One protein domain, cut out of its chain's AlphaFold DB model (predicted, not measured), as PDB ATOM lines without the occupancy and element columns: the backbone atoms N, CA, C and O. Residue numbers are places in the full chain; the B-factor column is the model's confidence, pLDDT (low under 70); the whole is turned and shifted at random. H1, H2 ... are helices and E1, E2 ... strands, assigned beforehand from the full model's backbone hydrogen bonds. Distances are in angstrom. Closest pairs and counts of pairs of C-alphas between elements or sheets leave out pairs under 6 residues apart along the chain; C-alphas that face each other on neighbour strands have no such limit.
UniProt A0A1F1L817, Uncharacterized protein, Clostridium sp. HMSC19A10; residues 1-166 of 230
ATOM      1  N   MET A   1      32.936  51.550 -48.021       58.31
ATOM      2  CA  MET A   1      33.095  50.250 -47.327       58.31
ATOM      3  C   MET A   1      32.464  50.337 -45.946       58.31
ATOM      4  O   MET A   1      32.537  51.400 -45.339       58.31
ATOM      5  N   LYS A   2      31.829  49.268 -45.450       63.25
ATOM      6  CA  LYS A   2      31.386  49.215 -44.048       63.25
ATOM      7  C   LYS A   2      32.620  48.974 -43.171       63.25
ATOM      8  O   LYS A   2      33.319  47.992 -43.389       63.25
ATOM      9  N   SER A   3      32.888  49.887 -42.238       72.88
ATOM     10  CA  SER A   3      33.923  49.712 -41.210       72.88
ATOM     11  C   SER A   3      33.460  48.644 -40.219       72.88
ATOM     12  O   SER A   3      32.356  48.740 -39.671       72.88
ATOM     13  N   GLU A   4      34.277  47.611 -40.024       86.25
ATOM     14  CA  GLU A   4      34.030  46.589 -39.013       86.25
ATOM     15  C   GLU A   4      34.394  47.096 -37.612       86.25
ATOM     16  O   GLU A   4      35.240  47.972 -37.419       86.25
ATOM     17  N   ARG A   5      33.747  46.529 -36.592       89.44
ATOM     18  CA  ARG A   5      34.033  46.843 -35.188       89.44
ATOM     19  C   ARG A   5      34.258  45.573 -34.387       89.44
ATOM     20  O   ARG A   5      33.493  44.617 -34.493       89.44
ATOM     21  N   ILE A   6      35.270  45.600 -33.526       91.50
ATOM     22  CA  ILE A   6      35.565  44.532 -32.573       91.50
ATOM     23  C   ILE A   6      35.123  44.999 -31.186       91.50
ATOM     24  O   ILE A   6      35.744  45.872 -30.581       91.50
ATOM     25  N   GLY A   7      34.027  44.429 -30.686       92.94
ATOM     26  CA  GLY A   7      33.536  44.681 -29.332       92.94
ATOM     27  C   GLY A   7      34.201  43.756 -28.314       92.94
ATOM     28  O   GLY A   7      33.967  42.549 -28.328       92.94
ATOM     29  N   LEU A   8      34.990  44.318 -27.404       94.38
ATOM     30  CA  LEU A   8      35.654  43.614 -26.313       94.38
ATOM     31  C   LEU A   8      34.882  43.826 -25.010       94.38
ATOM     32  O   LEU A   8      34.752  44.941 -24.510       94.38
ATOM     33  N   ARG A   9      34.368  42.732 -24.446       93.50
ATOM     34  CA  ARG A   9      33.818  42.703 -23.084       93.50
ATOM     35  C   ARG A   9      34.807  42.009 -22.167       93.50
ATOM     36  O   ARG A   9      35.299  40.937 -22.520       93.50
ATOM     37  N   PHE A  10      35.059  42.586 -21.003       93.44
ATOM     38  CA  PHE A  10      36.018  42.051 -20.046       93.44
ATOM     39  C   PHE A  10      35.309  41.363 -18.884       93.44
ATOM     40  O   PHE A  10      34.270  41.815 -18.403       93.44
ATOM     41  N   SER A  11      35.862  40.232 -18.470       91.50
ATOM     42  CA  SER A  11      35.404  39.437 -17.337       91.50
ATOM     43  C   SER A  11      36.501  39.347 -16.279       91.50
ATOM     44  O   SER A  11      37.639  39.737 -16.523       91.50
ATOM     45  N   LYS A  12      36.197  38.737 -15.126       89.12
ATOM     46  CA  LYS A  12      37.204  38.433 -14.092       89.12
ATOM     47  C   LYS A  12      38.354  37.538 -14.580       89.12
ATOM     48  O   LYS A  12      39.342  37.409 -13.883       89.12
ATOM     49  N   LYS A  13      38.217  36.879 -15.735       92.50
ATOM     50  CA  LYS A  13      39.279  36.050 -16.329       92.50
ATOM     51  C   LYS A  13      40.213  36.841 -17.246       92.50
ATOM     52  O   LYS A  13      41.165  36.274 -17.758       92.50
ATOM     53  N   ASP A  14      39.910  38.112 -17.495       96.19
ATOM     54  CA  ASP A  14      40.651  38.970 -18.416       96.19
ATOM     55  C   ASP A  14      41.501  40.011 -17.666       96.19
ATOM     56  O   ASP A  14      41.726  41.098 -18.188       96.19
ATOM     57  N   GLU A  15      41.930  39.725 -16.429       96.12
ATOM     58  CA  GLU A  15      42.714  40.664 -15.607       96.12
ATOM     59  C   GLU A  15      44.033  41.062 -16.274       96.12
ATOM     60  O   GLU A  15      44.451  42.212 -16.172       96.12
ATOM     61  N   ASP A  16      44.651  40.139 -17.006       96.94
ATOM     62  CA  ASP A  16      45.830  40.378 -17.831       96.94
ATOM     63  C   ASP A  16      45.560  41.452 -18.895       96.94
ATOM     64  O   ASP A  16      46.214  42.493 -18.935       96.94
ATOM     65  N   ILE A  17      44.519  41.263 -19.701       97.50
ATOM     66  CA  ILE A  17      44.160  42.194 -20.769       97.50
ATOM     67  C   ILE A  17      43.682  43.526 -20.188       97.50
ATOM     68  O   ILE A  17      44.064  44.577 -20.691       97.50
ATOM     69  N   ILE A  18      42.888  43.514 -19.114       97.44
ATOM     70  CA  ILE A  18      42.476  44.740 -18.416       97.44
ATOM     71  C   ILE A  18      43.716  45.520 -17.962       97.44
ATOM     72  O   ILE A  18      43.808  46.720 -18.217       97.44
ATOM     73  N   SER A  19      44.687  44.843 -17.347       97.19
ATOM     74  CA  SER A  19      45.942  45.459 -16.899       97.19
ATOM     75  C   SER A  19      46.722  46.052 -18.065       97.19
ATOM     76  O   SER A  19      47.196  47.180 -17.968       97.19
ATOM     77  N   TRP A  20      46.777  45.348 -19.195       98.00
ATOM     78  CA  TRP A  20      47.393  45.857 -20.414       98.00
ATOM     79  C   TRP A  20      46.700  47.116 -20.943       98.00
ATOM     80  O   TRP A  20      47.355  48.122 -21.198       98.00
ATOM     81  N   PHE A  21      45.369  47.126 -21.038       97.44
ATOM     82  CA  PHE A  21      44.628  48.316 -21.465       97.44
ATOM     83  C   PHE A  21      44.844  49.510 -20.524       97.44
ATOM     84  O   PHE A  21      44.936  50.646 -20.993       97.44
ATOM     85  N   LEU A  22      44.917  49.276 -19.211       95.94
ATOM     86  CA  LEU A  22      45.194  50.322 -18.223       95.94
ATOM     87  C   LEU A  22      46.614  50.867 -18.368       95.94
ATOM     88  O   LEU A  22      46.780  52.080 -18.468       95.94
ATOM     89  N   MET A  23      47.606  49.987 -18.500       97.31
ATOM     90  CA  MET A  23      48.998  50.362 -18.746       97.31
ATOM     91  C   MET A  23      49.134  51.204 -20.027       97.31
ATOM     92  O   MET A  23      49.802  52.239 -20.014       97.31
ATOM     93  N   LEU A  24      48.433  50.854 -21.113       97.75
ATOM     94  CA  LEU A  24      48.416  51.682 -22.325       97.75
ATOM     95  C   LEU A  24      47.826  53.078 -22.069       97.75
ATOM     96  O   LEU A  24      48.375  54.066 -22.551       97.75
ATOM     97  N   ARG A  25      46.727  53.180 -21.307       95.19
ATOM     98  CA  ARG A  25      46.107  54.474 -20.953       95.19
ATOM     99  C   ARG A  25      47.041  55.345 -20.122       95.19
ATOM    100  O   ARG A  25      47.183  56.527 -20.426       95.19
ATOM    101  N   GLU A  26      47.680  54.765 -19.112       95.88
ATOM    102  CA  GLU A  26      48.655  55.444 -18.251       95.88
ATOM    103  C   GLU A  26      49.824  56.005 -19.076       95.88
ATOM    104  O   GLU A  26      50.261  57.134 -18.855       95.88
ATOM    105  N   ASN A  27      50.254  55.266 -20.104       97.25
ATOM    106  CA  ASN A  27      51.316  55.669 -21.027       97.25
ATOM    107  C   ASN A  27      50.824  56.495 -22.232       97.25
ATOM    108  O   ASN A  27      51.594  56.754 -23.153       97.25
ATOM    109  N   LYS A  28      49.554  56.929 -22.242       97.00
ATOM    110  CA  LYS A  28      48.935  57.719 -23.327       97.00
ATOM    111  C   LYS A  28      49.021  57.056 -24.711       97.00
ATOM    112  O   LYS A  28      48.999  57.741 -25.732       97.00
ATOM    113  N   ILE A  29      49.078  55.727 -24.758       96.94
ATOM    114  CA  ILE A  29      49.024  54.951 -25.997       96.94
ATOM    115  C   ILE A  29      47.562  54.623 -26.291       96.94
ATOM    116  O   ILE A  29      46.853  54.036 -25.466       96.94
ATOM    117  N   GLU A  30      47.098  54.989 -27.484       95.62
ATOM    118  CA  GLU A  30      45.744  54.668 -27.918       95.62
ATOM    119  C   GLU A  30      45.574  53.147 -28.036       95.62
ATOM    120  O   GLU A  30      46.291  52.466 -28.771       95.62
ATOM    121  N   GLN A  31      44.590  52.589 -27.329       94.25
ATOM    122  CA  GLN A  31      44.420  51.135 -27.284       94.25
ATOM    123  C   GLN A  31      43.966  50.571 -28.632       94.25
ATOM    124  O   GLN A  31      44.332  49.457 -28.991       94.25
ATOM    125  N   SER A  32      43.206  51.352 -29.407       94.75
ATOM    126  CA  SER A  32      42.802  50.970 -30.763       94.75
ATOM    127  C   SER A  32      44.015  50.805 -31.680       94.75
ATOM    128  O   SER A  32      44.105  49.811 -32.397       94.75
ATOM    129  N   PHE A  33      44.975  51.727 -31.586       95.88
ATOM    130  CA  PHE A  33      46.227  51.684 -32.327       95.88
ATOM    131  C   PHE A  33      47.037  50.432 -31.964       95.88
ATOM    132  O   PHE A  33      47.340  49.622 -32.837       95.88
ATOM    133  N   ALA A  34      47.275  50.195 -30.670       97.25
ATOM    134  CA  ALA A  34      48.028  49.026 -30.214       97.25
ATOM    135  C   ALA A  34      47.369  47.693 -30.614       97.25
ATOM    136  O   ALA A  34      48.039  46.808 -31.139       97.25
ATOM    137  N   VAL A  35      46.048  47.547 -30.437       97.44
ATOM    138  CA  VAL A  35      45.327  46.315 -30.810       97.44
ATOM    139  C   VAL A  35      45.464  46.013 -32.302       97.44
ATOM    140  O   VAL A  35      45.689  44.865 -32.683       97.44
ATOM    141  N   LYS A  36      45.346  47.030 -33.160       96.75
ATOM    142  CA  LYS A  36      45.503  46.845 -34.605       96.75
ATOM    143  C   LYS A  36      46.933  46.483 -34.984       96.75
ATOM    144  O   LYS A  36      47.100  45.626 -35.846       96.75
ATOM    145  N   ALA A  37      47.939  47.071 -34.336       97.38
ATOM    146  CA  ALA A  37      49.334  46.690 -34.541       97.38
ATOM    147  C   ALA A  37      49.558  45.202 -34.226       97.38
ATOM    148  O   ALA A  37      50.135  44.494 -35.044       97.38
ATOM    149  N   LEU A  38      49.028  44.696 -33.106       98.06
ATOM    150  CA  LEU A  38      49.153  43.277 -32.745       98.06
ATOM    151  C   LEU A  38      48.435  42.346 -33.737       98.06
ATOM    152  O   LEU A  38      48.974  41.311 -34.120       98.06
ATOM    153  N   LEU A  39      47.239  42.724 -34.206       97.25
ATOM    154  CA  LEU A  39      46.533  41.974 -35.254       97.25
ATOM    155  C   LEU A  39      47.335  41.941 -36.562       97.25
ATOM    156  O   LEU A  39      47.465  40.891 -37.187       97.25
ATOM    157  N   LYS A  40      47.904  43.081 -36.960       97.44
ATOM    158  CA  LYS A  40      48.753  43.196 -38.149       97.44
ATOM    159  C   LYS A  40      50.030  42.368 -38.019       97.44
ATOM    160  O   LYS A  40      50.379  41.670 -38.966       97.44
ATOM    161  N   ALA A  41      50.678  42.381 -36.855       97.62
ATOM    162  CA  ALA A  41      51.839  41.538 -36.570       97.62
ATOM    163  C   ALA A  41      51.494  40.051 -36.741       97.62
ATOM    164  O   ALA A  41      52.206  39.336 -37.441       97.62
ATOM    165  N   PHE A  42      50.350  39.610 -36.208       97.06
ATOM    166  CA  PHE A  42      49.893  38.227 -36.355       97.06
ATOM    167  C   PHE A  42      49.707  37.822 -37.824       97.06
ATOM    168  O   PHE A  42      50.212  36.789 -38.257       97.06
ATOM    169  N   PHE A  43      49.026  38.646 -38.621       95.00
ATOM    170  CA  PHE A  43      48.802  38.371 -40.046       95.00
ATOM    171  C   PHE A  43      50.082  38.470 -40.900       95.00
ATOM    172  O   PHE A  43      50.172  37.862 -41.972       95.00
ATOM    173  N   LEU A  44      51.091  39.210 -40.433       95.31
ATOM    174  CA  LEU A  44      52.438  39.200 -41.010       95.31
ATOM    175  C   LEU A  44      53.288  38.019 -40.542       95.31
ATOM    176  O   LEU A  44      54.300  37.754 -41.183       95.31
ATOM    177  N   GLN A  45      52.860  37.305 -39.496       95.56
ATOM    178  CA  GLN A  45      53.656  36.306 -38.778       95.56
ATOM    179  C   GLN A  45      54.936  36.912 -38.188       95.56
ATOM    180  O   GLN A  45      56.011  36.323 -38.236       95.56
ATOM    181  N   GLU A  46      54.812  38.115 -37.630       94.69
ATOM    182  CA  GLU A  46      55.915  38.842 -37.013       94.69
ATOM    183  C   GLU A  46      55.802  38.867 -35.497       94.69
ATOM    184  O   GLU A  46      54.713  38.907 -34.914       94.69
ATOM    185  N   THR A  47      56.962  38.863 -34.852       91.69
ATOM    186  CA  THR A  47      57.089  39.105 -33.421       91.69
ATOM    187  C   THR A  47      57.110  40.602 -33.158       91.69
ATOM    188  O   THR A  47      57.851  41.336 -33.807       91.69
ATOM    189  N   ILE A  48      56.343  41.044 -32.171       95.25
ATOM    190  CA  ILE A  48      56.378  42.414 -31.664       95.25
ATOM    191  C   ILE A  48      56.292  42.375 -30.141       95.25
ATOM    192  O   ILE A  48      55.626  41.505 -29.579       95.25
ATOM    193  N   ASN A  49      56.956  43.309 -29.465       94.94
ATOM    194  CA  ASN A  49      56.803  43.454 -28.029       94.94
ATOM    195  C   ASN A  49      55.513  44.227 -27.723       94.94
ATOM    196  O   ASN A  49      55.461  45.447 -27.862       94.94
ATOM    197  N   GLY A  50      54.470  43.523 -27.277       96.06
ATOM    198  CA  GLY A  50      53.215  44.132 -26.827       96.06
ATOM    199  C   GLY A  50      53.330  44.860 -25.484       96.06
ATOM    200  O   GLY A  50      52.377  45.517 -25.065       96.06
ATOM    201  N   GLY A  51      54.482  44.784 -24.820       97.12
ATOM    202  CA  GLY A  51      54.735  45.327 -23.493       97.12
ATOM    203  C   GLY A  51      54.759  44.243 -22.418       97.12
ATOM    204  O   GLY A  51      54.381  43.092 -22.632       97.12
ATOM    205  N   SER A  52      55.232  44.620 -21.236       97.75
ATOM    206  CA  SER A  52      55.198  43.798 -20.027       97.75
ATOM    207  C   SER A  52      54.212  44.403 -19.038       97.75
ATOM    208  O   SER A  52      54.163  45.623 -18.898       97.75
ATOM    209  N   ILE A  53      53.405  43.568 -18.392       97.81
ATOM    210  CA  ILE A  53      52.338  44.018 -17.503       97.81
ATOM    211  C   ILE A  53      52.460  43.401 -16.120       97.81
ATOM    212  O   ILE A  53      52.709  42.203 -15.984       97.81
ATOM    213  N   LYS A  54      52.178  44.217 -15.107       97.31
ATOM    214  CA  LYS A  54      51.827  43.757 -13.770       97.31
ATOM    215  C   LYS A  54      50.321  43.542 -13.688       97.31
ATOM    216  O   LYS A  54      49.538  44.464 -13.940       97.31
ATOM    217  N   ILE A  55      49.905  42.332 -13.314       96.38
ATOM    218  CA  ILE A  55      48.481  42.000 -13.182       96.38
ATOM    219  C   ILE A  55      47.872  42.807 -12.030       96.38
ATOM    220  O   ILE A  55      48.302  42.728 -10.880       96.38
ATOM    221  N   ARG A  56      46.841  43.584 -12.356       93.75
ATOM    222  CA  ARG A  56      46.001  44.322 -11.417       93.75
ATOM    223  C   ARG A  56      44.746  43.491 -11.141       93.75
ATOM    224  O   ARG A  56      43.881  43.351 -12.005       93.75
ATOM    225  N   HIS A  57      44.636  42.952  -9.932       93.31
ATOM    226  CA  HIS A  57      43.500  42.115  -9.543       93.31
ATOM    227  C   HIS A  57      42.246  42.927  -9.221       93.31
ATOM    228  O   HIS A  57      42.325  44.041  -8.704       93.31
ATOM    229  N   ASN A  58      41.075  42.332  -9.463       89.44
ATOM    230  CA  ASN A  58      39.760  42.894  -9.124       89.44
ATOM    231  C   ASN A  58      39.447  44.266  -9.753       89.44
ATOM    232  O   ASN A  58      38.525  44.955  -9.305       89.44
ATOM    233  N   VAL A  59      40.159  44.658 -10.811       91.12
ATOM    234  CA  VAL A  59      39.874  45.898 -11.536       91.12
ATOM    235  C   VAL A  59      38.766  45.662 -12.556       91.12
ATOM    236  O   VAL A  59      38.786  44.700 -13.322       91.12
ATOM    237  N   LYS A  60      37.772  46.555 -12.567       87.44
ATOM    238  CA  LYS A  60      36.713  46.559 -13.578       87.44
ATOM    239  C   LYS A  60      37.088  47.494 -14.717       87.44
ATOM    240  O   LYS A  60      37.628  48.573 -14.493       87.44
ATOM    241  N   MET A  61      36.744  47.089 -15.931       87.94
ATOM    242  CA  MET A  61      36.918  47.897 -17.127       87.94
ATOM    243  C   MET A  61      35.647  47.853 -17.964       87.94
ATOM    244  O   MET A  61      35.059  46.789 -18.164       87.94
ATOM    245  N   GLU A  62      35.248  49.019 -18.464       88.75
ATOM    246  CA  GLU A  62      34.093  49.143 -19.342       88.75
ATOM    247  C   GLU A  62      34.305  48.395 -20.669       88.75
ATOM    248  O   GLU A  62      35.432  48.351 -21.190       88.75
ATOM    249  N   PRO A  63      33.234  47.826 -21.255       88.75
ATOM    250  CA  PRO A  63      33.280  47.279 -22.601       88.75
ATOM    251  C   PRO A  63      33.902  48.276 -23.578       88.75
ATOM    252  O   PRO A  63      33.550  49.452 -23.605       88.75
ATOM    253  N   THR A  64      34.830  47.797 -24.396       90.06
ATOM    254  CA  THR A  64      35.591  48.635 -25.323       90.06
ATOM    255  C   THR A  64      35.301  48.213 -26.757       90.06
ATOM    256  O   THR A  64      35.320  47.028 -27.074       90.06
ATOM    257  N   SER A  65      35.028  49.172 -27.640       90.94
ATOM    258  CA  SER A  65      34.804  48.920 -29.068       90.94
ATOM    259  C   SER A  65      35.979  49.455 -29.877       90.94
ATOM    260  O   SER A  65      36.218  50.658 -29.882       90.94
ATOM    261  N   ILE A  66      36.660  48.581 -30.613       91.12
ATOM    262  CA  ILE A  66      37.761  48.945 -31.509       91.12
ATOM    263  C   ILE A  66      37.224  49.045 -32.938       91.12
ATOM    264  O   ILE A  66      36.692  48.072 -33.469       91.12
ATOM    265  N   ALA A  67      37.329  50.225 -33.550       88.81
ATOM    266  CA  ALA A  67      36.901  50.447 -34.929       88.81
ATOM    267  C   ALA A  67      38.017  50.083 -35.919       88.81
ATOM    268  O   ALA A  67      39.138  50.587 -35.811       88.81
ATOM    269  N   ILE A  68      37.703  49.234 -36.896       87.44
ATOM    270  CA  ILE A  68      38.606  48.818 -37.971       87.44
ATOM    271  C   ILE A  68      38.286  49.665 -39.203       87.44
ATOM    272  O   ILE A  68      37.517  49.291 -40.081       87.44
ATOM    273  N   ASN A  69      38.864  50.865 -39.229       82.56
ATOM    274  CA  ASN A  69      38.675  51.830 -40.318       82.56
ATOM    275  C   ASN A  69      39.736  51.695 -41.421       82.56
ATOM    276  O   ASN A  69      39.757  52.484 -42.360       82.56
ATOM    277  N   GLU A  70      40.645  50.737 -41.279       80.56
ATOM    278  CA  GLU A  70      41.786  50.549 -42.165       80.56
ATOM    279  C   GLU A  70      41.440  49.447 -43.167       80.56
ATOM    280  O   GLU A  70      41.147  48.322 -42.765       80.56
ATOM    281  N   ILE A  71      41.414  49.800 -44.457       82.81
ATOM    282  CA  ILE A  71      40.992  48.913 -45.556       82.81
ATOM    283  C   ILE A  71      41.812  47.618 -45.552       82.81
ATOM    284  O   ILE A  71      41.240  46.537 -45.624       82.81
ATOM    285  N   ASP A  72      43.129  47.746 -45.378       85.50
ATOM    286  CA  ASP A  72      44.087  46.637 -45.357       85.50
ATOM    287  C   ASP A  72      43.755  45.583 -44.289       85.50
ATOM    288  O   ASP A  72      43.794  44.389 -44.557       85.50
ATOM    289  N   LEU A  73      43.390  46.008 -43.080       90.00
ATOM    290  CA  LEU A  73      43.038  45.100 -41.988       90.00
ATOM    291  C   LEU A  73      41.581  44.625 -42.065       90.00
ATOM    292  O   LEU A  73      41.263  43.518 -41.627       90.00
ATOM    293  N   ASN A  74      40.679  45.457 -42.588       89.00
ATOM    294  CA  ASN A  74      39.250  45.163 -42.645       89.00
ATOM    295  C   ASN A  74      38.964  43.885 -43.449       89.00
ATOM    296  O   ASN A  74      38.151  43.067 -43.017       89.00
ATOM    297  N   ASP A  75      39.672  43.676 -44.558       88.00
ATOM    298  CA  ASP A  75      39.481  42.504 -45.415       88.00
ATOM    299  C   ASP A  75      39.853  41.200 -44.705       88.00
ATOM    300  O   ASP A  75      39.105  40.220 -44.760       88.00
ATOM    301  N   ASP A  76      40.964  41.178 -43.967       90.81
ATOM    302  CA  ASP A  76      41.370  39.984 -43.224       90.81
ATOM    303  C   ASP A  76      40.451  39.713 -42.031       90.81
ATOM    304  O   ASP A  76      40.086  38.565 -41.773       90.81
ATOM    305  N   ILE A  77      39.962  40.760 -41.363       91.81
ATOM    306  CA  ILE A  77      38.939  40.620 -40.321       91.81
ATOM    307  C   ILE A  77      37.636  40.040 -40.891       91.81
ATOM    308  O   ILE A  77      37.045  39.145 -40.276       91.81
ATOM    309  N   ILE A  78      37.204  40.480 -42.076       89.62
ATOM    310  CA  ILE A  78      36.038  39.912 -42.765       89.62
ATOM    311  C   ILE A  78      36.276  38.430 -43.083       89.62
ATOM    312  O   ILE A  78      35.421  37.606 -42.755       89.62
ATOM    313  N   LYS A  79      37.445  38.059 -43.629       89.88
ATOM    314  CA  LYS A  79      37.806  36.651 -43.898       89.88
ATOM    315  C   LYS A  79      37.779  35.785 -42.634       89.88
ATOM    316  O   LYS A  79      37.405  34.617 -42.691       89.88
ATOM    317  N   MET A  80      38.167  36.326 -41.482       91.00
ATOM    318  CA  MET A  80      38.094  35.593 -40.213       91.00
ATOM    319  C   MET A  80      36.637  35.380 -39.776       91.00
ATOM    320  O   MET A  80      36.270  34.275 -39.371       91.00
ATOM    321  N   LYS A  81      35.774  36.397 -39.917       89.25
ATOM    322  CA  LYS A  81      34.336  36.271 -39.614       89.25
ATOM    323  C   LYS A  81      33.649  35.237 -40.501       89.25
ATOM    324  O   LYS A  81      32.858  34.448 -39.990       89.25
ATOM    325  N   THR A  82      33.943  35.218 -41.802       91.25
ATOM    326  CA  THR A  82      33.337  34.247 -42.732       91.25
ATOM    327  C   THR A  82      33.744  32.809 -42.410       91.25
ATOM    328  O   THR A  82      32.951  31.897 -42.615       91.25
ATOM    329  N   LYS A  83      34.921  32.607 -41.804       93.69
ATOM    330  CA  LYS A  83      35.369  31.319 -41.246       93.69
ATOM    331  C   LYS A  83      34.746  30.970 -39.883       93.69
ATOM    332  O   LYS A  83      35.130  29.977 -39.275       93.69
ATOM    333  N   GLY A  84      33.811  31.772 -39.374       92.44
ATOM    334  CA  GLY A  84      33.136  31.534 -38.094       92.44
ATOM    335  C   GLY A  84      33.965  31.901 -36.858       92.44
ATOM    336  O   GLY A  84      33.596  31.533 -35.739       92.44
ATOM    337  N   ILE A  85      35.072  32.633 -37.020       93.88
ATOM    338  CA  ILE A  85      35.931  33.021 -35.898       93.88
ATOM    339  C   ILE A  85      35.273  34.153 -35.105       93.88
ATOM    340  O   ILE A  85      34.903  35.204 -35.635       93.88
ATOM    341  N   LYS A  86      35.163  33.955 -33.788       94.25
ATOM    342  CA  LYS A  86      34.670  34.976 -32.858       94.25
ATOM    343  C   LYS A  86      35.749  36.029 -32.630       94.25
ATOM    344  O   LYS A  86      36.628  35.837 -31.792       94.25
ATOM    345  N   LEU A  87      35.640  37.158 -33.331       92.69
ATOM    346  CA  LEU A  87      36.642  38.232 -33.300       92.69
ATOM    347  C   LEU A  87      37.026  38.682 -31.889       92.69
ATOM    348  O   LEU A  87      38.202  38.838 -31.613       92.69
ATOM    349  N   ALA A  88      36.063  38.849 -30.980       94.00
ATOM    350  CA  ALA A  88      36.362  39.303 -29.622       94.00
ATOM    351  C   ALA A  88      37.274  38.330 -28.853       94.00
ATOM    352  O   ALA A  88      38.193  38.767 -28.168       94.00
ATOM    353  N   SER A  89      37.023  37.022 -28.963       94.88
ATOM    354  CA  SER A  89      37.874  35.992 -28.353       94.88
ATOM    355  C   SER A  89      39.234  35.952 -29.036       94.88
ATOM    356  O   SER A  89      40.251  36.065 -28.368       94.88
ATOM    357  N   PHE A  90      39.234  35.922 -30.369       96.06
ATOM    358  CA  PHE A  90      40.454  35.912 -31.165       96.06
ATOM    359  C   PHE A  90      41.371  37.102 -30.843       96.06
ATOM    360  O   PHE A  90      42.543  36.914 -30.551       96.06
ATOM    361  N   THR A  91      40.845  38.328 -30.806       96.50
ATOM    362  CA  THR A  91      41.632  39.523 -30.472       96.50
ATOM    363  C   THR A  91      42.235  39.445 -29.072       96.50
ATOM    364  O   THR A  91      43.368  39.873 -28.881       96.50
ATOM    365  N   LYS A  92      41.515  38.886 -28.093       97.56
ATOM    366  CA  LYS A  92      42.064  38.675 -26.749       97.56
ATOM    367  C   LYS A  92      43.226  37.683 -26.756       97.56
ATOM    368  O   LYS A  92      44.223  37.931 -26.088       97.56
ATOM    369  N   ASP A  93      43.107  36.603 -27.519       97.62
ATOM    370  CA  ASP A  93      44.168  35.602 -27.651       97.62
ATOM    371  C   ASP A  93      45.406  36.199 -28.336       97.62
ATOM    372  O   ASP A  93      46.523  35.979 -27.882       97.62
ATOM    373  N   ILE A  94      45.212  37.049 -29.352       97.75
ATOM    374  CA  ILE A  94      46.305  37.802 -29.985       97.75
ATOM    375  C   ILE A  94      46.980  38.764 -29.008       97.75
ATOM    376  O   ILE A  94      48.202  38.842 -28.984       97.75
ATOM    377  N   ILE A  95      46.224  39.482 -28.172       98.06
ATOM    378  CA  ILE A  95      46.833  40.339 -27.144       98.06
ATOM    379  C   ILE A  95      47.702  39.491 -26.208       98.06
ATOM    380  O   ILE A  95      48.861  39.824 -25.992       98.06
ATOM    381  N   ARG A  96      47.177  38.362 -25.718       97.69
ATOM    382  CA  ARG A  96      47.909  37.437 -24.834       97.69
ATOM    383  C   ARG A  96      49.170  36.862 -25.464       97.69
ATOM    384  O   ARG A  96      50.134  36.634 -24.747       97.69
ATOM    385  N   LEU A  97      49.166  36.647 -26.777       97.75
ATOM    386  CA  LEU A  97      50.326  36.147 -27.509       97.75
ATOM    387  C   LEU A  97      51.523  37.110 -27.452       97.75
ATOM    388  O   LEU A  97      52.661  36.655 -27.471       97.75
ATOM    389  N   TYR A  98      51.274  38.422 -27.401       97.69
ATOM    390  CA  TYR A  98      52.320  39.441 -27.546       97.69
ATOM    391  C   TYR A  98      52.659  40.205 -26.262       97.69
ATOM    392  O   TYR A  98      53.617  40.979 -26.258       97.69
ATOM    393  N   ILE A  99      51.894  40.027 -25.183       97.44
ATOM    394  CA  ILE A  99      52.191  40.649 -23.887       97.44
ATOM    395  C   ILE A  99      52.985  39.699 -22.996       97.44
ATOM    396  O   ILE A  99      52.760  38.492 -22.993       97.44
ATOM    397  N   ASN A 100      53.857  40.265 -22.169       97.12
ATOM    398  CA  ASN A 100      54.570  39.526 -21.134       97.12
ATOM    399  C   ASN A 100      53.975  39.826 -19.756       97.12
ATOM    400  O   ASN A 100      53.684  40.977 -19.436       97.12
ATOM    401  N   ILE A 101      53.826  38.805 -18.914       97.19
ATOM    402  CA  ILE A 101      53.448  38.987 -17.507       97.19
ATOM    403  C   ILE A 101      54.729  39.158 -16.691       97.19
ATOM    404  O   ILE A 101      55.644  38.343 -16.794       97.19
ATOM    405  N   SER A 102      54.805  40.221 -15.892       95.62
ATOM    406  CA  SER A 102      55.956  40.507 -15.033       95.62
ATOM    407  C   SER A 102      55.549  41.327 -13.804       95.62
ATOM    408  O   SER A 102      54.395  41.722 -13.667       95.62
ATOM    409  N   ASP A 103      56.493  41.626 -12.915       93.62
ATOM    410  CA  ASP A 103      56.215  42.428 -11.716       93.62
ATOM    411  C   ASP A 103      56.177  43.945 -11.970       93.62
ATOM    412  O   ASP A 103      55.804  44.711 -11.076       93.62
ATOM    413  N   ILE A 104      56.563  44.389 -13.173       93.06
ATOM    414  CA  ILE A 104      56.713  45.801 -13.540       93.06
ATOM    415  C   ILE A 104      55.988  46.071 -14.860       93.06
ATOM    416  O   ILE A 104      56.063  45.289 -15.806       93.06
ATOM    417  N   ASP A 105      55.308  47.212 -14.950       96.44
ATOM    418  CA  ASP A 105      54.739  47.659 -16.215       96.44
ATOM    419  C   ASP A 105      55.828  48.256 -17.120       96.44
ATOM    420  O   ASP A 105      56.550  49.180 -16.741       96.44
ATOM    421  N   LYS A 106      55.911  47.753 -18.353       97.56
ATOM    422  CA  LYS A 106      56.732  48.312 -19.429       97.56
ATOM    423  C   LYS A 106      55.893  48.410 -20.696       97.56
ATOM    424  O   LYS A 106      55.550  47.395 -21.297       97.56
ATOM    425  N   ALA A 107      55.581  49.631 -21.113       97.38
ATOM    426  CA  ALA A 107      54.796  49.862 -22.317       97.38
ATOM    427  C   ALA A 107      55.522  49.401 -23.595       97.38
ATOM    428  O   ALA A 107      56.758  49.438 -23.645       97.38
ATOM    429  N   PRO A 108      54.773  48.985 -24.634       97.25
ATOM    430  CA  PRO A 108      55.344  48.753 -25.955       97.25
ATOM    431  C   PRO A 108      55.936  50.050 -26.520       97.25
ATOM    432  O   PRO A 108      55.434  51.148 -26.258       97.25
ATOM    433  N   GLN A 109      56.984  49.934 -27.334       96.31
ATOM    434  CA  GLN A 109      57.546  51.094 -28.021       96.31
ATOM    435  C   GLN A 109      56.635  51.521 -29.177       96.31
ATOM    436  O   GLN A 109      56.323  50.729 -30.064       96.31
ATOM    437  N   ILE A 110      56.241  52.799 -29.206       96.69
ATOM    438  CA  ILE A 110      55.354  53.338 -30.253       96.69
ATOM    439  C   ILE A 110      55.973  53.169 -31.650       96.69
ATOM    440  O   ILE A 110      55.256  52.850 -32.597       96.69
ATOM    441  N   SER A 111      57.293  53.329 -31.772       96.62
ATOM    442  CA  SER A 111      58.033  53.129 -33.023       96.62
ATOM    443  C   SER A 111      57.889  51.707 -33.572       96.62
ATOM    444  O   SER A 111      57.657  51.549 -34.767       96.62
ATOM    445  N   GLU A 112      57.958  50.678 -32.722       96.31
ATOM    446  CA  GLU A 112      57.759  49.281 -33.141       96.31
ATOM    447  C   GLU A 112      56.327  49.049 -33.645       96.31
ATOM    448  O   GLU A 112      56.126  48.465 -34.713       96.31
ATOM    449  N   LEU A 113      55.322  49.577 -32.933       97.38
ATOM    450  CA  LEU A 113      53.922  49.493 -33.369       97.38
ATOM    451  C   LEU A 113      53.739  50.153 -34.754       97.38
ATOM    452  O   LEU A 113      53.113  49.581 -35.649       97.38
ATOM    453  N   GLN A 114      54.318  51.344 -34.957       96.88
ATOM    454  CA  GLN A 114      54.268  52.083 -36.226       96.88
ATOM    455  C   GLN A 114      54.970  51.350 -37.377       96.88
ATOM    456  O   GLN A 114      54.477  51.373 -38.512       96.88
ATOM    457  N   GLN A 115      56.093  50.682 -37.106       96.75
ATOM    458  CA  GLN A 115      56.799  49.874 -38.101       96.75
ATOM    459  C   GLN A 115      55.917  48.728 -38.604       96.75
ATOM    460  O   GLN A 115      55.775  48.570 -39.819       96.75
ATOM    461  N   ILE A 116      55.239  48.004 -37.706       97.38
ATOM    462  CA  ILE A 116      54.302  46.941 -38.103       97.38
ATOM    463  C   ILE A 116      53.137  47.492 -38.926       97.38
ATOM    464  O   ILE A 116      52.804  46.926 -39.969       97.38
ATOM    465  N   HIS A 117      52.541  48.618 -38.521       95.31
ATOM    466  CA  HIS A 117      51.486  49.260 -39.313       95.31
ATOM    467  C   HIS A 117      51.942  49.572 -40.741       95.31
ATOM    468  O   HIS A 117      51.216  49.297 -41.700       95.31
ATOM    469  N   THR A 118      53.144  50.129 -40.874       94.94
ATOM    470  CA  THR A 118      53.729  50.506 -42.163       94.94
ATOM    471  C   THR A 118      54.004  49.275 -43.019       94.94
ATOM    472  O   THR A 118      53.586  49.218 -44.176       94.94
ATOM    473  N   LYS A 119      54.638  48.253 -42.439       95.31
ATOM    474  CA  LYS A 119      54.969  47.002 -43.129       95.31
ATOM    475  C   LYS A 119      53.723  46.265 -43.614       95.31
ATOM    476  O   LYS A 119      53.695  45.797 -44.752       95.31
ATOM    477  N   TYR A 120      52.668  46.241 -42.800       94.75
ATOM    478  CA  TYR A 120      51.383  45.657 -43.178       94.75
ATOM    479  C   TYR A 120      50.787  46.333 -44.406       94.75
ATOM    480  O   TYR A 120      50.431  45.673 -45.383       94.75
ATOM    481  N   LYS A 121      50.728  47.667 -44.368       92.94
ATOM    482  CA  LYS A 121      50.173  48.477 -45.448       92.94
ATOM    483  C   LYS A 121      50.950  48.272 -46.748       92.94
ATOM    484  O   LYS A 121      50.336  48.146 -47.803       92.94
ATOM    485  N   LEU A 122      52.281  48.196 -46.680       91.62
ATOM    486  CA  LEU A 122      53.126  47.923 -47.845       91.62
ATOM    487  C   LEU A 122      52.865  46.531 -48.434       91.62
ATOM    488  O   LEU A 122      52.673  46.415 -49.641       91.62
ATOM    489  N   LYS A 123      52.788  45.484 -47.599       91.50
ATOM    490  CA  LYS A 123      52.447  44.126 -48.063       91.50
ATOM    491  C   LYS A 123      51.080  44.096 -48.746       91.50
ATOM    492  O   LYS A 123      50.945  43.511 -49.816       91.50
ATOM    493  N   TYR A 124      50.086  44.751 -48.153       89.69
ATOM    494  CA  TYR A 124      48.740  44.834 -48.715       89.69
ATOM    495  C   TYR A 124      48.724  45.535 -50.082       89.69
ATOM    496  O   TYR A 124      48.167  45.001 -51.040       89.69
ATOM    497  N   LEU A 125      49.389  46.688 -50.208       87.62
ATOM    498  CA  LEU A 125      49.491  47.408 -51.482       87.62
ATOM    499  C   LEU A 125      50.208  46.578 -52.555       87.62
ATOM    500  O   LEU A 125      49.745  46.527 -53.691       87.62
ATOM    501  N   ASN A 126      51.288  45.883 -52.196       83.25
ATOM    502  CA  ASN A 126      52.010  45.012 -53.126       83.25
ATOM    503  C   ASN A 126      51.138  43.851 -53.622       83.25
ATOM    504  O   ASN A 126      51.186  43.514 -54.804       83.25
ATOM    505  N   ASN A 127      50.313  43.272 -52.745       80.06
ATOM    506  CA  ASN A 127      49.381  42.215 -53.130       80.06
ATOM    507  C   ASN A 127      48.322  42.726 -54.116       80.06
ATOM    508  O   ASN A 127      48.081  42.066 -55.121       80.06
ATOM    509  N   ILE A 128      47.760  43.921 -53.892       77.00
ATOM    510  CA  ILE A 128      46.809  44.537 -54.837       77.00
ATOM    511  C   ILE A 128      47.450  44.716 -56.215       77.00
ATOM    512  O   ILE A 128      46.859  44.351 -57.228       77.00
ATOM    513  N   VAL A 129      48.662  45.278 -56.265       75.88
ATOM    514  CA  VAL A 129      49.378  45.521 -57.528       75.88
ATOM    515  C   VAL A 129      49.642  44.201 -58.259       75.88
ATOM    516  O   VAL A 129      49.488  44.120 -59.482       75.88
ATOM    517  N   TYR A 130      50.002  43.150 -57.520       71.56
ATOM    518  CA  TYR A 130      50.210  41.818 -58.077       71.56
ATOM    519  C   TYR A 130      48.916  41.219 -58.648       71.56
ATOM    520  O   TYR A 130      48.920  40.764 -59.791       71.56
ATOM    521  N   GLU A 131      47.812  41.254 -57.899       67.06
ATOM    522  CA  GLU A 131      46.508  40.734 -58.337       67.06
ATOM    523  C   GLU A 131      46.007  41.456 -59.595       67.06
ATOM    524  O   GLU A 131      45.679  40.804 -60.587       67.06
ATOM    525  N   GLN A 132      46.072  42.793 -59.620       67.88
ATOM    526  CA  GLN A 132      45.722  43.590 -60.803       67.88
ATOM    527  C   GLN A 132      46.586  43.225 -62.017       67.88
ATOM    528  O   GLN A 132      46.090  43.121 -63.140       67.88
ATOM    529  N   SER A 133      47.880  42.979 -61.804       64.94
ATOM    530  CA  SER A 133      48.791  42.568 -62.878       64.94
ATOM    531  C   SER A 133      48.450  41.183 -63.439       64.94
ATOM    532  O   SER A 133      48.617  40.954 -64.638       64.94
ATOM    533  N   GLN A 134      47.981  40.254 -62.600       62.72
ATOM    534  CA  GLN A 134      47.564  38.916 -63.028       62.72
ATOM    535  C   GLN A 134      46.230  38.945 -63.776       62.72
ATOM    536  O   GLN A 134      46.118  38.334 -64.837       62.72
ATOM    537  N   GLU A 135      45.244  39.707 -63.297       54.97
ATOM    538  CA  GLU A 135      43.965  39.877 -64.001       54.97
ATOM    539  C   GLU A 135      44.157  40.479 -65.399       54.97
ATOM    540  O   GLU A 135      43.552  40.011 -66.365       54.97
ATOM    541  N   ILE A 136      45.053  41.461 -65.545       58.00
ATOM    542  CA  ILE A 136      45.402  42.027 -66.857       58.00
ATOM    543  C   ILE A 136      46.021  40.954 -67.768       58.00
ATOM    544  O   ILE A 136      45.672  40.886 -68.947       58.00
ATOM    545  N   LYS A 137      46.907  40.093 -67.249       59.03
ATOM    546  CA  LYS A 137      47.521  39.005 -68.033       59.03
ATOM    547  C   LYS A 137      46.489  37.980 -68.504       59.03
ATOM    548  O   LYS A 137      46.451  37.686 -69.695       59.03
ATOM    549  N   VAL A 138      45.616  37.511 -67.611       55.88
ATOM    550  CA  VAL A 138      44.550  36.547 -67.942       55.88
ATOM    551  C   VAL A 138      43.568  37.143 -68.955       55.88
ATOM    552  O   VAL A 138      43.208  36.491 -69.936       55.88
ATOM    553  N   ASN A 139      43.197  38.418 -68.793       60.16
ATOM    554  CA  ASN A 139      42.333  39.095 -69.758       60.16
ATOM    555  C   ASN A 139      42.998  39.223 -71.136       60.16
ATOM    556  O   ASN A 139      42.319  39.016 -72.139       60.16
ATOM    557  N   ILE A 140      44.312  39.471 -71.217       59.56
ATOM    558  CA  ILE A 140      45.036  39.489 -72.499       59.56
ATOM    559  C   ILE A 140      45.117  38.087 -73.118       59.56
ATOM    560  O   ILE A 140      44.929  37.940 -74.324       59.56
ATOM    561  N   GLU A 141      45.346  37.041 -72.325       60.16
ATOM    562  CA  GLU A 141      45.392  35.655 -72.809       60.16
ATOM    563  C   GLU A 141      44.037  35.147 -73.319       60.16
ATOM    564  O   GLU A 141      44.002  34.287 -74.202       60.16
ATOM    565  N   SER A 142      42.931  35.713 -72.841       62.25
ATOM    566  CA  SER A 142      41.585  35.369 -73.310       62.25
ATOM    567  C   SER A 142      41.152  36.111 -74.589       62.25
ATOM    568  O   SER A 142      40.125  35.776 -75.182       62.25
ATOM    569  N   LEU A 143      41.919  37.111 -75.047       70.69
ATOM    570  CA  LEU A 143      41.593  37.877 -76.255       70.69
ATOM    571  C   LEU A 143      41.794  37.055 -77.544       70.69
ATOM    572  O   LEU A 143      42.693  36.224 -77.612       70.69
ATOM    573  N   PRO A 144      41.033  37.323 -78.620       67.88
ATOM    574  CA  PRO A 144      41.329  36.784 -79.948       67.88
ATOM    575  C   PRO A 144      42.751  37.148 -80.408       67.88
ATOM    576  O   PRO A 144      43.215  38.262 -80.151       67.88
ATOM    577  N   GLU A 145      43.422  36.248 -81.133       71.00
ATOM    578  CA  GLU A 145      44.830  36.378 -81.566       71.00
ATOM    579  C   GLU A 145      45.160  37.727 -82.219       71.00
ATOM    580  O   GLU A 145      46.184  38.335 -81.910       71.00
ATOM    581  N   PHE A 146      44.256  38.259 -83.044       58.75
ATOM    582  CA  PHE A 146      44.466  39.554 -83.694       58.75
ATOM    583  C   PHE A 146      44.560  40.718 -82.691       58.75
ATOM    584  O   PHE A 146      45.345  41.640 -82.893       58.75
ATOM    585  N   LYS A 147      43.815  40.672 -81.575       62.50
ATOM    586  CA  LYS A 147      43.884  41.692 -80.515       62.50
ATOM    587  C   LYS A 147      45.130  41.524 -79.649       62.50
ATOM    588  O   LYS A 147      45.714  42.530 -79.252       62.50
ATOM    589  N   LYS A 148      45.572  40.283 -79.402       65.56
ATOM    590  CA  LYS A 148      46.852  40.015 -78.720       65.56
ATOM    591  C   LYS A 148      48.034  40.568 -79.517       65.56
ATOM    592  O   LYS A 148      48.890  41.226 -78.936       65.56
ATOM    593  N   ASN A 149      48.041  40.368 -80.837       65.62
ATOM    594  CA  ASN A 149      49.098  40.870 -81.720       65.62
ATOM    595  C   ASN A 149      49.162  42.401 -81.750       65.62
ATOM    596  O   ASN A 149      50.254  42.956 -81.684       65.62
ATOM    597  N   ILE A 150      48.017  43.094 -81.756       67.88
ATOM    598  CA  ILE A 150      47.986  44.564 -81.672       67.88
ATOM    599  C   ILE A 150      48.584  45.050 -80.341       67.88
ATOM    600  O   ILE A 150      49.429  45.939 -80.334       67.88
ATOM    601  N   ILE A 151      48.201  44.443 -79.211       66.06
ATOM    602  CA  ILE A 151      48.707  44.829 -77.880       66.06
ATOM    603  C   ILE A 151      50.209  44.534 -77.740       66.06
ATOM    604  O   ILE A 151      50.942  45.338 -77.160       66.06
ATOM    605  N   ASN A 152      50.679  43.405 -78.274       62.16
ATOM    606  CA  ASN A 152      52.096  43.043 -78.252       62.16
ATOM    607  C   ASN A 152      52.940  43.965 -79.145       62.16
ATOM    608  O   ASN A 152      54.028  44.358 -78.732       62.16
ATOM    609  N   ASN A 153      52.423  44.380 -80.306       62.50
ATOM    610  CA  ASN A 153      53.099  45.354 -81.166       62.50
ATOM    611  C   ASN A 153      53.225  46.726 -80.482       62.50
ATOM    612  O   ASN A 153      54.310  47.294 -80.479       62.50
ATOM    613  N   ILE A 154      52.180  47.196 -79.791       64.12
ATOM    614  CA  ILE A 154      52.226  48.452 -79.016       64.12
ATOM    615  C   ILE A 154      53.234  48.367 -77.851       64.12
ATOM    616  O   ILE A 154      53.926  49.336 -77.542       64.12
ATOM    617  N   LYS A 155      53.348  47.213 -77.174       59.16
ATOM    618  CA  LYS A 155      54.366  47.012 -76.122       59.16
ATOM    619  C   LYS A 155      55.791  47.023 -76.677       59.16
ATOM    620  O   LYS A 155      56.671  47.595 -76.039       59.16
ATOM    621  N   ASN A 156      56.010  46.418 -77.842       57.34
ATOM    622  CA  ASN A 156      57.319  46.399 -78.494       57.34
ATOM    623  C   ASN A 156      57.724  47.792 -79.003       57.34
ATOM    624  O   ASN A 156      58.877  48.171 -78.830       57.34
ATOM    625  N   GLU A 157      56.783  48.581 -79.529       53.69
ATOM    626  CA  GLU A 157      57.026  49.982 -79.906       53.69
ATOM    627  C   GLU A 157      57.405  50.842 -78.691       53.69
ATOM    628  O   GLU A 157      58.368  51.599 -78.752       53.69
ATOM    629  N   ASN A 158      56.735  50.671 -77.546       49.00
ATOM    630  CA  ASN A 158      57.094  51.393 -76.319       49.00
ATOM    631  C   ASN A 158      58.470  50.988 -75.752       49.00
ATOM    632  O   ASN A 158      59.171  51.838 -75.207       49.00
ATOM    633  N   ASN A 159      58.878  49.722 -75.894       51.91
ATOM    634  CA  ASN A 159      60.231  49.287 -75.528       51.91
ATOM    635  C   ASN A 159      61.293  49.833 -76.497       51.91
ATOM    636  O   ASN A 159      62.354  50.241 -76.036       51.91
ATOM    637  N   MET A 160      61.002  49.924 -77.801       52.66
ATOM    638  CA  MET A 160      61.890  50.597 -78.759       52.66
ATOM    639  C   MET A 160      62.037  52.094 -78.455       52.66
ATOM    640  O   MET A 160      63.148  52.609 -78.499       52.66
ATOM    641  N   ILE A 161      60.959  52.780 -78.058       51.88
ATOM    642  CA  ILE A 161      61.014  54.195 -77.651       51.88
ATOM    643  C   ILE A 161      61.852  54.374 -76.368       51.88
ATOM    644  O   ILE A 161      62.584  55.357 -76.243       51.88
ATOM    645  N   ALA A 162      61.794  53.426 -75.426       46.84
ATOM    646  CA  ALA A 162      62.623  53.425 -74.214       46.84
ATOM    647  C   ALA A 162      64.114  53.132 -74.500       46.84
ATOM    648  O   ALA A 162      65.002  53.683 -73.846       46.84
ATOM    649  N   GLU A 163      64.414  52.292 -75.492       48.62
ATOM    650  CA  GLU A 163      65.787  52.022 -75.938       48.62
ATOM    651  C   GLU A 163      66.368  53.174 -76.780       48.62
ATOM    652  O   GLU A 163      67.546  53.502 -76.627       48.62
ATOM    653  N   GLU A 164      65.552  53.863 -77.584       45.88
ATOM    654  CA  GLU A 164      65.948  55.085 -78.302       45.88
ATOM    655  C   GLU A 164      66.186  56.271 -77.354       45.88
ATOM    656  O   GLU A 164      67.115  57.053 -77.566       45.88
ATOM    657  N   SER A 165      65.430  56.381 -76.255       45.59
ATOM    658  CA  SER A 165      65.697  57.396 -75.221       45.59
ATOM    659  C   SER A 165      66.955  57.091 -74.392       45.59
ATOM    660  O   SER A 165      67.688  58.017 -74.061       45.59
ATOM    661  N   ASN A 166      67.312  55.816 -74.186       42.19
ATOM    662  CA  ASN A 166      68.611  55.423 -73.608       42.19
ATOM    663  C   ASN A 166      69.809  55.609 -74.565       42.19
ATOM    664  O   ASN A 166      70.963  55.572 -74.128       42.19
TER     665      ASN A 166
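Overview. This is residues 1 to 166 of the 230 residues of an uncharacterized protein of Clostridium sp. HMSC19A10 (UniProt A0A1F1L817). A head of four crossed helices, H1 to H4, has a small ribbon of two strands, E1 and E2, along one side, and one long helix, H5, begins on H2 in this head and runs far out of it as an arm. At the far end of this arm a tight link of three residues turns a corner from H5 into H6, whose residues 153 to 166 stick out. The printed part has 166 residues with six named helices and two named strands, in the order E1 H1 H2 E2 H3 H4 H5 H6; the sheet, E1 - E2, is antiparallel and the class is mostly helix. The whole is only just loose, close to extended, with a radius of gyration of the C-alphas of 23.0 A, and it is elongated, spanning 75 by 38 by 22 A.

Arrangement. E1, residues 4 to 8, and E2, residues 64 to 68, are antiparallel neighbours at 158 degrees; N 8 and O 64 are 2.7 A apart and N 68 and O 4 are 2.8 A apart, within hydrogen-bond range. H2, residues 31 to 44, comes closest to E2 at the C-alphas of Ser 32 and Ile 66, 5.5 A apart. H4, residues 87 to 98, comes closest to E1 at the C-alphas of Leu 8 and Ala 88, 5.5 A apart. H2 and H4 touch, about perpendicular at 80 degrees, with the C-alphas of Leu 39 and Ile 94 closest at 6.7 A. H1, residues 15 to 26, touches H4 with residues 16 to 17 alone, about perpendicular at 76 degrees; the closest C-alphas, of Ile 17 and Ile 95, are 7.2 A apart. H3, residues 71 to 82, and H4 only just touch, with 3 pairs of C-alphas within 8 A, and only at the corner; Lys 81 and Leu 87 have the closest C-alphas, 7.0 A apart. H5, residues 110 to 141, touches H2 with residues 113 to 120 alone, at a steep tilt of 49 degrees, the same way; the C-alphas of Ala 37 and Leu 113 are closest, 5.5 A apart. H6, residues 145 to 166, is close to H5 but not clearly touching, the closest C-alphas being those of Ile 140 and Lys 148, 6.5 A apart. Every O i to N i+4 pair is within hydrogen-bond range in H1, H2, H4, H5 and H6; in H3 it is 7 of 8.

Along the chain. E1 begins at C-alpha 4 (34.030, 46.589, -39.013). H5 measures 47.1 A from its first C-alpha (55.354, 53.338, -30.253) to its last. H6 measures 31.5 A and ends at C-alpha 166 (68.611, 55.423, -73.608). H2 measures 19.9 A.

Size, cuts and confidence. The C-alphas of Asn 58 and Glu 164, the two farthest apart, are 75.0 A apart. The printed part has no cut; the links H2 to E2 and H4 to H5 are long. The pLDDT is under 70 at residues 1 to 2, 131 to 142, 144 and 146 to 166.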